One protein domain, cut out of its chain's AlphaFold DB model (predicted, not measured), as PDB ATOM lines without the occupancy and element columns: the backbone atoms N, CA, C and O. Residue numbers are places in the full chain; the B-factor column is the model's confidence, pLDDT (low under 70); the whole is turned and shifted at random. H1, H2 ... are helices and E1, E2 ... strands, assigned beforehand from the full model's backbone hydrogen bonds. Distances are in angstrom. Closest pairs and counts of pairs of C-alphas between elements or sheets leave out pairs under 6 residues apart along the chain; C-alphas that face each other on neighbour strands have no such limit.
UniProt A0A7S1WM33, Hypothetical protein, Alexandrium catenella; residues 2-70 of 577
ATOM      1  N   VAL A   2     -11.636 -54.109 -42.093       75.44
ATOM      2  CA  VAL A   2     -12.144 -55.326 -42.745       75.44
ATOM      3  C   VAL A   2     -12.631 -56.284 -41.662       75.44
ATOM      4  O   VAL A   2     -11.978 -56.432 -40.636       75.44
ATOM      5  N   GLU A   3     -13.781 -56.926 -41.871       79.81
ATOM      6  CA  GLU A   3     -14.389 -57.846 -40.905       79.81
ATOM      7  C   GLU A   3     -14.610 -59.229 -41.538       79.81
ATOM      8  O   GLU A   3     -15.158 -59.341 -42.636       79.81
ATOM      9  N   ALA A   4     -14.200 -60.293 -40.840       85.69
ATOM     10  CA  ALA A   4     -14.406 -61.671 -41.279       85.69
ATOM     11  C   ALA A   4     -15.793 -62.189 -40.860       85.69
ATOM     12  O   ALA A   4     -16.113 -62.263 -39.669       85.69
ATOM     13  N   ARG A   5     -16.607 -62.616 -41.830       84.56
ATOM     14  CA  ARG A   5     -17.949 -63.186 -41.607       84.56
ATOM     15  C   ARG A   5     -18.033 -64.607 -42.158       84.56
ATOM     16  O   ARG A   5     -17.379 -64.916 -43.153       84.56
ATOM     17  N   GLU A   6     -18.839 -65.443 -41.516       85.44
ATOM     18  CA  GLU A   6     -19.118 -66.819 -41.931       85.44
ATOM     19  C   GLU A   6     -20.600 -66.956 -42.293       85.44
ATOM     20  O   GLU A   6     -21.461 -66.422 -41.597       85.44
ATOM     21  N   GLN A   7     -20.892 -67.669 -43.383       87.75
ATOM     22  CA  GLN A   7     -22.261 -68.038 -43.732       87.75
ATOM     23  C   GLN A   7     -22.647 -69.313 -42.996       87.75
ATOM     24  O   GLN A   7     -22.069 -70.371 -43.244       87.75
ATOM     25  N   ILE A   8     -23.644 -69.219 -42.126       86.75
ATOM     26  CA  ILE A   8     -24.246 -70.376 -41.462       86.75
ATOM     27  C   ILE A   8     -25.649 -70.610 -42.019       86.75
ATOM     28  O   ILE A   8     -26.285 -69.685 -42.505       86.75
ATOM     29  N   ILE A   9     -26.151 -71.842 -41.965       89.81
ATOM     30  CA  ILE A   9     -27.552 -72.120 -42.300       89.81
ATOM     31  C   ILE A   9     -28.383 -71.879 -41.033       89.81
ATOM     32  O   ILE A   9     -28.358 -72.703 -40.120       89.81
ATOM     33  N   GLY A  10     -29.054 -70.731 -40.971       90.12
ATOM     34  CA  GLY A  10     -30.057 -70.381 -39.971       90.12
ATOM     35  C   GLY A  10     -31.464 -70.847 -40.360       90.12
ATOM     36  O   GLY A  10     -31.676 -71.475 -41.402       90.12
ATOM     37  N   GLU A  11     -32.448 -70.533 -39.517       90.75
ATOM     38  CA  GLU A  11     -33.852 -70.941 -39.704       90.75
ATOM     39  C   GLU A  11     -34.483 -70.352 -40.978       90.75
ATOM     40  O   GLU A  11     -35.452 -70.902 -41.507       90.75
ATOM     41  N   HIS A  12     -33.908 -69.272 -41.513       92.69
ATOM     42  CA  HIS A  12     -34.370 -68.607 -42.730       92.69
ATOM     43  C   HIS A  12     -33.438 -68.801 -43.938       92.69
ATOM     44  O   HIS A  12     -33.595 -68.121 -44.953       92.69
ATOM     45  N   GLY A  13     -32.497 -69.751 -43.872       94.06
ATOM     46  CA  GLY A  13     -31.542 -70.039 -44.947       94.06
ATOM     47  C   GLY A  13     -30.111 -69.646 -44.586       94.06
ATOM     48  O   GLY A  13     -29.714 -69.747 -43.435       94.06
ATOM     49  N   LEU A  14     -29.294 -69.260 -45.569       89.50
ATOM     50  CA  LEU A  14     -27.910 -68.842 -45.308       89.50
ATOM     51  C   LEU A  14     -27.880 -67.436 -44.691       89.50
ATOM     52  O   LEU A  14     -28.309 -66.472 -45.322       89.50
ATOM     53  N   GLU A  15     -27.333 -67.321 -43.488       91.81
ATOM     54  CA  GLU A  15     -27.226 -66.092 -42.704       91.81
ATOM     55  C   GLU A  15     -25.746 -65.761 -42.424       91.81
ATOM     56  O   GLU A  15     -24.955 -66.632 -42.061       91.81
ATOM     57  N   ASP A  16     -25.360 -64.492 -42.600       87.25
ATOM     58  CA  ASP A  16     -23.992 -64.000 -42.366       87.25
ATOM     59  C   ASP A  16     -23.768 -63.682 -40.877       87.25
ATOM     60  O   ASP A  16     -24.185 -62.625 -40.380       87.25
ATOM     61  N   VAL A  17     -23.005 -64.516 -40.177       85.44
ATOM     62  CA  VAL A  17     -22.685 -64.329 -38.755       85.44
ATOM     63  C   VAL A  17     -21.256 -63.816 -38.571       85.44
ATOM     64  O   VAL A  17     -20.342 -64.132 -39.336       85.44
ATOM     65  N   ARG A  18     -21.061 -62.953 -37.563       78.62
ATOM     66  CA  ARG A  18     -19.731 -62.469 -37.162       78.62
ATOM     67  C   ARG A  18     -18.903 -63.656 -36.680       78.62
ATOM     68  O   ARG A  18     -19.315 -64.351 -35.754       78.62
ATOM     69  N   THR A  19     -17.754 -63.895 -37.303       73.25
ATOM     70  CA  THR A  19     -16.894 -65.036 -36.958       73.25
ATOM     71  C   THR A  19     -16.421 -64.886 -35.509       73.25
ATOM     72  O   THR A  19     -15.677 -63.964 -35.195       73.25
ATOM     73  N   THR A  20     -16.850 -65.766 -34.602       61.53
ATOM     74  CA  THR A  20     -16.603 -65.610 -33.151       61.53
ATOM     75  C   THR A  20     -15.278 -66.201 -32.676       61.53
ATOM     76  O   THR A  20     -14.846 -65.945 -31.552       61.53
ATOM     77  N   ARG A  21     -14.597 -67.000 -33.505       78.88
ATOM     78  CA  ARG A  21     -13.337 -67.643 -33.118       78.88
ATOM     79  C   ARG A  21     -12.161 -66.756 -33.509       78.88
ATOM     80  O   ARG A  21     -11.778 -66.730 -34.673       78.88
ATOM     81  N   GLN A  22     -11.541 -66.110 -32.521       80.19
ATOM     82  CA  GLN A  22     -10.330 -65.289 -32.701       80.19
ATOM     83  C   GLN A  22      -9.197 -66.034 -33.433       80.19
ATOM     84  O   GLN A  22      -8.444 -65.453 -34.203       80.19
ATOM     85  N   ASN A  23      -9.116 -67.358 -33.272       83.12
ATOM     86  CA  ASN A  23      -8.098 -68.178 -33.932       83.12
ATOM     87  C   ASN A  23      -8.412 -68.531 -35.397       83.12
ATOM     88  O   ASN A  23      -7.662 -69.294 -36.009       83.12
ATOM     89  N   HIS A  24      -9.504 -68.022 -35.973       84.25
ATOM     90  CA  HIS A  24      -9.871 -68.325 -37.350       84.25
ATOM     91  C   HIS A  24      -8.940 -67.599 -38.347       84.25
ATOM     92  O   HIS A  24      -8.740 -66.390 -38.215       84.25
ATOM     93  N   PRO A  25      -8.398 -68.272 -39.385       81.19
ATOM     94  CA  PRO A  25      -7.445 -67.662 -40.321       81.19
ATOM     95  C   PRO A  25      -7.956 -66.390 -41.010       81.19
ATOM     96  O   PRO A  25      -7.187 -65.459 -41.224       81.19
ATOM     97  N   LEU A  26      -9.257 -66.321 -41.321       78.25
ATOM     98  CA  LEU A  26      -9.857 -65.122 -41.921       78.25
ATOM     99  C   LEU A  26      -9.951 -63.944 -40.943       78.25
ATOM    100  O   LEU A  26      -9.854 -62.807 -41.387       78.25
ATOM    101  N   VAL A  27     -10.106 -64.203 -39.638       83.44
ATOM    102  CA  VAL A  27     -10.091 -63.150 -38.609       83.44
ATOM    103  C   VAL A  27      -8.682 -62.578 -38.502       83.44
ATOM    104  O   VAL A  27      -8.512 -61.376 -38.661       83.44
ATOM    105  N   LYS A  28      -7.660 -63.444 -38.411       83.88
ATOM    106  CA  LYS A  28      -6.247 -63.025 -38.430       83.88
ATOM    107  C   LYS A  28      -5.882 -62.240 -39.693       83.88
ATOM    108  O   LYS A  28      -5.146 -61.261 -39.626       83.88
ATOM    109  N   TYR A  29      -6.404 -62.655 -40.848       83.81
ATOM    110  CA  TYR A  29      -6.209 -61.926 -42.098       83.81
ATOM    111  C   TYR A  29      -6.902 -60.558 -42.082       83.81
ATOM    112  O   TYR A  29      -6.295 -59.571 -42.478       83.81
ATOM    113  N   ALA A  30      -8.147 -60.479 -41.608       82.06
ATOM    114  CA  ALA A  30      -8.889 -59.225 -41.510       82.06
ATOM    115  C   ALA A  30      -8.239 -58.236 -40.524       82.06
ATOM    116  O   ALA A  30      -8.157 -57.043 -40.824       82.06
ATOM    117  N   GLU A  31      -7.719 -58.729 -39.398       82.19
ATOM    118  CA  GLU A  31      -6.943 -57.957 -38.420       82.19
ATOM    119  C   GLU A  31      -5.623 -57.465 -39.023       82.19
ATOM    120  O   GLU A  31      -5.348 -56.269 -38.994       82.19
ATOM    121  N   SER A  32      -4.848 -58.353 -39.656       79.69
ATOM    122  CA  SER A  32      -3.592 -57.991 -40.327       79.69
ATOM    123  C   SER A  32      -3.810 -56.999 -41.473       79.69
ATOM    124  O   SER A  32      -3.043 -56.051 -41.638       79.69
ATOM    125  N   PHE A  33      -4.873 -57.171 -42.259       80.81
ATOM    126  CA  PHE A  33      -5.223 -56.246 -43.331       80.81
ATOM    127  C   PHE A  33      -5.623 -54.880 -42.774       80.81
ATOM    128  O   PHE A  33      -5.134 -53.865 -43.262       80.81
ATOM    129  N   THR A  34      -6.482 -54.848 -41.751       78.44
ATOM    130  CA  THR A  34      -6.891 -53.596 -41.095       78.44
ATOM    131  C   THR A  34      -5.672 -52.873 -40.528       78.44
ATOM    132  O   THR A  34      -5.473 -51.708 -40.842       78.44
ATOM    133  N   HIS A  35      -4.786 -53.594 -39.840       77.44
ATOM    134  CA  HIS A  35      -3.533 -53.060 -39.310       77.44
ATOM    135  C   HIS A  35      -2.625 -52.455 -40.393       77.44
ATOM    136  O   HIS A  35      -2.161 -51.326 -40.259       77.44
ATOM    137  N   ASN A  36      -2.403 -53.164 -41.505       73.56
ATOM    138  CA  ASN A  36      -1.602 -52.643 -42.618       73.56
ATOM    139  C   ASN A  36      -2.250 -51.421 -43.284       73.56
ATOM    140  O   ASN A  36      -1.551 -50.517 -43.737       73.56
ATOM    141  N   PHE A  37      -3.581 -51.386 -43.357       73.44
ATOM    142  CA  PHE A  37      -4.307 -50.248 -43.908       73.44
ATOM    143  C   PHE A  37      -4.195 -49.020 -43.000       73.44
ATOM    144  O   PHE A  37      -3.988 -47.915 -43.499       73.44
ATOM    145  N   ASP A  38      -4.245 -49.220 -41.684       66.06
ATOM    146  CA  ASP A  38      -4.040 -48.161 -40.699       66.06
ATOM    147  C   ASP A  38      -2.601 -47.616 -40.767       66.06
ATOM    148  O   ASP A  38      -2.424 -46.404 -40.777       66.06
ATOM    149  N   LEU A  39      -1.585 -48.468 -40.975       64.31
ATOM    150  CA  LEU A  39      -0.195 -48.032 -41.218       64.31
ATOM    151  C   LEU A  39      -0.039 -47.189 -42.497       64.31
ATOM    152  O   LEU A  39       0.785 -46.272 -42.558       64.31
ATOM    153  N   ILE A  40      -0.810 -47.496 -43.545       57.84
ATOM    154  CA  ILE A  40      -0.832 -46.704 -44.783       57.84
ATOM    155  C   ILE A  40      -1.560 -45.375 -44.550       57.84
ATOM    156  O   ILE A  40      -1.104 -44.342 -45.041       57.84
ATOM    157  N   ALA A  41      -2.654 -45.382 -43.787       54.56
ATOM    158  CA  ALA A  41      -3.398 -44.180 -43.420       54.56
ATOM    159  C   ALA A  41      -2.608 -43.262 -42.465       54.56
ATOM    160  O   ALA A  41      -2.711 -42.040 -42.571       54.56
ATOM    161  N   GLU A  42      -1.772 -43.826 -41.587       58.25
ATOM    162  CA  GLU A  42      -0.872 -43.097 -40.680       58.25
ATOM    163  C   GLU A  42       0.273 -42.385 -41.403       58.25
ATOM    164  O   GLU A  42       0.814 -41.402 -40.886       58.25
ATOM    165  N   ARG A  43       0.630 -42.804 -42.625       56.22
ATOM    166  CA  ARG A  43       1.523 -42.017 -43.485       56.22
ATOM    167  C   ARG A  43       0.767 -40.779 -43.963       56.22
ATOM    168  O   ARG A  43       0.233 -40.745 -45.071       56.22
ATOM    169  N   LYS A  44       0.765 -39.739 -43.119       54.50
ATOM    170  CA  LYS A  44       0.140 -38.419 -43.328       54.50
ATOM    171  C   LYS A  44       0.368 -37.847 -44.739       54.50
ATOM    172  O   LYS A  44      -0.505 -37.155 -45.255       54.50
ATOM    173  N   SER A  45       1.488 -38.179 -45.391       58.31
ATOM    174  CA  SER A  45       1.783 -37.760 -46.765       58.31
ATOM    175  C   SER A  45       0.819 -38.337 -47.808       58.31
ATOM    176  O   SER A  45       0.398 -37.609 -48.698       58.31
ATOM    177  N   VAL A  46       0.400 -39.604 -47.709       59.09
ATOM    178  CA  VAL A  46      -0.453 -40.235 -48.737       59.09
ATOM    179  C   VAL A  46      -1.871 -39.671 -48.695       59.09
ATOM    180  O   VAL A  46      -2.443 -39.372 -49.742       59.09
ATOM    181  N   VAL A  47      -2.426 -39.460 -47.498       63.16
ATOM    182  CA  VAL A  47      -3.750 -38.838 -47.332       63.16
ATOM    183  C   VAL A  47      -3.725 -37.378 -47.785       63.16
ATOM    184  O   VAL A  47      -4.655 -36.936 -48.460       63.16
ATOM    185  N   TYR A  48      -2.649 -36.642 -47.485       68.31
ATOM    186  CA  TYR A  48      -2.447 -35.283 -47.991       68.31
ATOM    187  C   TYR A  48      -2.392 -35.257 -49.527       68.31
ATOM    188  O   TYR A  48      -3.156 -34.526 -50.150       68.31
ATOM    189  N   HIS A  49      -1.582 -36.115 -50.154       69.06
ATOM    190  CA  HIS A  49      -1.493 -36.188 -51.616       69.06
ATOM    191  C   HIS A  49      -2.812 -36.620 -52.271       69.06
ATOM    192  O   HIS A  49      -3.186 -36.058 -53.297       69.06
ATOM    193  N   LEU A  50      -3.557 -37.559 -51.678       71.44
ATOM    194  CA  LEU A  50      -4.889 -37.939 -52.167       71.44
ATOM    195  C   LEU A  50      -5.897 -36.792 -52.033       71.44
ATOM    196  O   LEU A  50      -6.724 -36.608 -52.925       71.44
ATOM    197  N   ARG A  51      -5.821 -36.003 -50.955       73.94
ATOM    198  CA  ARG A  51      -6.655 -34.810 -50.764       73.94
ATOM    199  C   ARG A  51      -6.335 -33.734 -51.800       73.94
ATOM    200  O   ARG A  51      -7.265 -33.196 -52.396       73.94
ATOM    201  N   GLU A  52      -5.059 -33.433 -52.032       78.25
ATOM    202  CA  GLU A  52      -4.649 -32.446 -53.039       78.25
ATOM    203  C   GLU A  52      -4.998 -32.908 -54.459       78.25
ATOM    204  O   GLU A  52      -5.547 -32.131 -55.241       78.25
ATOM    205  N   LEU A  53      -4.816 -34.195 -54.769       76.19
ATOM    206  CA  LEU A  53      -5.250 -34.780 -56.039       76.19
ATOM    207  C   LEU A  53      -6.772 -34.675 -56.225       76.19
ATOM    208  O   LEU A  53      -7.238 -34.337 -57.314       76.19
ATOM    209  N   ALA A  54      -7.555 -34.929 -55.171       74.88
ATOM    210  CA  ALA A  54      -9.007 -34.786 -55.209       74.88
ATOM    211  C   ALA A  54      -9.425 -33.330 -55.463       74.88
ATOM    212  O   ALA A  54     -10.260 -33.085 -56.333       74.88
ATOM    213  N   LYS A  55      -8.814 -32.363 -54.763       78.56
ATOM    214  CA  LYS A  55      -9.052 -30.926 -54.985       78.56
ATOM    215  C   LYS A  55      -8.739 -30.527 -56.424       78.56
ATOM    216  O   LYS A  55      -9.593 -29.938 -57.082       78.56
ATOM    217  N   ALA A  56      -7.558 -30.892 -56.924       79.56
ATOM    218  CA  ALA A  56      -7.146 -30.602 -58.295       79.56
ATOM    219  C   ALA A  56      -8.124 -31.204 -59.317       79.56
ATOM    220  O   ALA A  56      -8.528 -30.530 -60.261       79.56
ATOM    221  N   SER A  57      -8.580 -32.440 -59.085       80.00
ATOM    222  CA  SER A  57      -9.535 -33.124 -59.963       80.00
ATOM    223  C   SER A  57     -10.922 -32.465 -59.962       80.00
ATOM    224  O   SER A  57     -11.545 -32.352 -61.015       80.00
ATOM    225  N   VAL A  58     -11.407 -31.999 -58.803       79.62
ATOM    226  CA  VAL A  58     -12.674 -31.250 -58.688       79.62
ATOM    227  C   VAL A  58     -12.578 -29.902 -59.401       79.62
ATOM    228  O   VAL A  58     -13.490 -29.551 -60.147       79.62
ATOM    229  N   VAL A  59     -11.477 -29.167 -59.216       80.19
ATOM    230  CA  VAL A  59     -11.244 -27.871 -59.875       80.19
ATOM    231  C   VAL A  59     -11.156 -28.044 -61.388       80.19
ATOM    232  O   VAL A  59     -11.861 -27.354 -62.115       80.19
ATOM    233  N   ALA A  60     -10.365 -29.006 -61.869       79.44
ATOM    234  CA  ALA A  60     -10.260 -29.307 -63.295       79.44
ATOM    235  C   ALA A  60     -11.625 -29.667 -63.894       79.44
ATOM    236  O   ALA A  60     -12.009 -29.136 -64.934       79.44
ATOM    237  N   LYS A  61     -12.400 -30.512 -63.203       81.62
ATOM    238  CA  LYS A  61     -13.755 -30.864 -63.629       81.62
ATOM    239  C   LYS A  61     -14.672 -29.640 -63.694       81.62
ATOM    240  O   LYS A  61     -15.386 -29.488 -64.678       81.62
ATOM    241  N   PHE A  62     -14.651 -28.775 -62.683       85.31
ATOM    242  CA  PHE A  62     -15.448 -27.549 -62.674       85.31
ATOM    243  C   PHE A  62     -15.077 -26.612 -63.828       85.31
ATOM    244  O   PHE A  62     -15.971 -26.132 -64.515       85.31
ATOM    245  N   LEU A  63     -13.782 -26.389 -64.073       83.06
ATOM    246  CA  LEU A  63     -13.302 -25.534 -65.166       83.06
ATOM    247  C   LEU A  63     -13.776 -26.049 -66.533       83.06
ATOM    248  O   LEU A  63     -14.232 -25.259 -67.355       83.06
ATOM    249  N   VAL A  64     -13.737 -27.371 -66.734       80.75
ATOM    250  CA  VAL A  64     -14.237 -28.029 -67.952       80.75
ATOM    251  C   VAL A  64     -15.765 -27.948 -68.057       80.75
ATOM    252  O   VAL A  64     -16.284 -27.620 -69.117       80.75
ATOM    253  N   GLU A  65     -16.509 -28.235 -66.983       84.31
ATOM    254  CA  GLU A  65     -17.983 -28.201 -67.002       84.31
ATOM    255  C   GLU A  65     -18.553 -26.782 -67.132       84.31
ATOM    256  O   GLU A  65     -19.635 -26.607 -67.690       84.31
ATOM    257  N   ALA A  66     -17.845 -25.776 -66.620       85.19
ATOM    258  CA  ALA A  66     -18.232 -24.372 -66.703       85.19
ATOM    259  C   ALA A  66     -17.786 -23.692 -68.011       85.19
ATOM    260  O   ALA A  66     -18.038 -22.499 -68.169       85.19
ATOM    261  N   ASP A  67     -17.133 -24.430 -68.920       88.94
ATOM    262  CA  ASP A  67     -16.564 -23.921 -70.178       88.94
ATOM    263  C   ASP A  67     -15.690 -22.671 -69.964       88.94
ATOM    264  O   ASP A  67     -15.731 -21.689 -70.710       88.94
ATOM    265  N   ILE A  68     -14.917 -22.674 -68.873       89.00
ATOM    266  CA  ILE A  68     -14.010 -21.575 -68.560       89.00
ATOM    267  C   ILE A  68     -12.802 -21.728 -69.479       89.00
ATOM    268  O   ILE A  68     -12.001 -22.647 -69.313       89.00
ATOM    269  N   GLY A  69     -12.672 -20.820 -70.447       89.38
ATOM    270  CA  GLY A  69     -11.508 -20.753 -71.324       89.38
ATOM    271  C   GLY A  69     -10.232 -20.563 -70.506       89.38
ATOM    272  O   GLY A  69      -9.985 -19.480 -69.979       89.38
ATOM    273  N   LEU A  70      -9.440 -21.628 -70.385       85.62
ATOM    274  CA  LEU A  70      -8.110 -21.575 -69.793       85.62
ATOM    275  C   LEU A  70      -7.107 -21.166 -70.866       85.62
ATOM    276  O   LEU A  70      -7.175 -21.620 -72.006       85.62
TER     277      LEU A  70
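This is residues 2 to 70 of the 577 residues of the protein "Hypothetical protein" of Alexandrium catenella (UniProt A0A7S1WM33). Look for an open, arch-like chain: a two-stranded hairpin, E1 and E2, at one end, then two long helices, H1 and H2, that meet near their ends in a wide L-shaped corner. Residues 38 to 70, of which 38 to 42 belong to H1 and 44 to 65 to H2, stick out free of the rest. The printed part has 69 residues, with two named strands and two named helices in the order E1, E2, H1, H2; the sheet, order E1 - E2, is antiparallel, and the class is mixed, helices and strands. The whole is extended, with a radius of gyration of the C-alphas of 21.3 A, and flat, spanning 62 by 33 by 10 A.

Start at the sheet, where E1, residues 5 to 10, and E2, residues 13 to 18, form a hairpin, antiparallel at 144 degrees. Look there for N 8 and O 15, 2.9 A apart, and N 10 and O 13, 2.7 A apart, both within hydrogen-bond range. H1, residues 25 to 42, is only just apart from E1, the closest C-alphas being 8.3 A apart. H2, residues 44 to 65, is close to H1 but not clearly touching: their closest C-alphas, of Ala 41 and Val 47, are 6.6 A apart. Their lines are about perpendicular, at 74 degrees. H2 is apart from E1 and E2. In H1 and H2 every O i to N i+4 pair is within hydrogen-bond range.

Find C-alpha 5 at (-17.949, -63.186, -41.607), where E1 begins; it runs 14.2 A, and E2 runs 16.0 A. From C-alpha 25 at (-7.445, -67.662, -40.321), H1 runs 25.4 A. H2 runs 31.5 A and ends at C-alpha 65, (-17.983, -28.201, -67.002).

The two C-alphas farthest apart, of Glu 11 and Gly 69, are 63.4 A apart. The printed part has no cut, and no link is long. Look for pLDDT under 70 at residue 20 and residues 38 to 49.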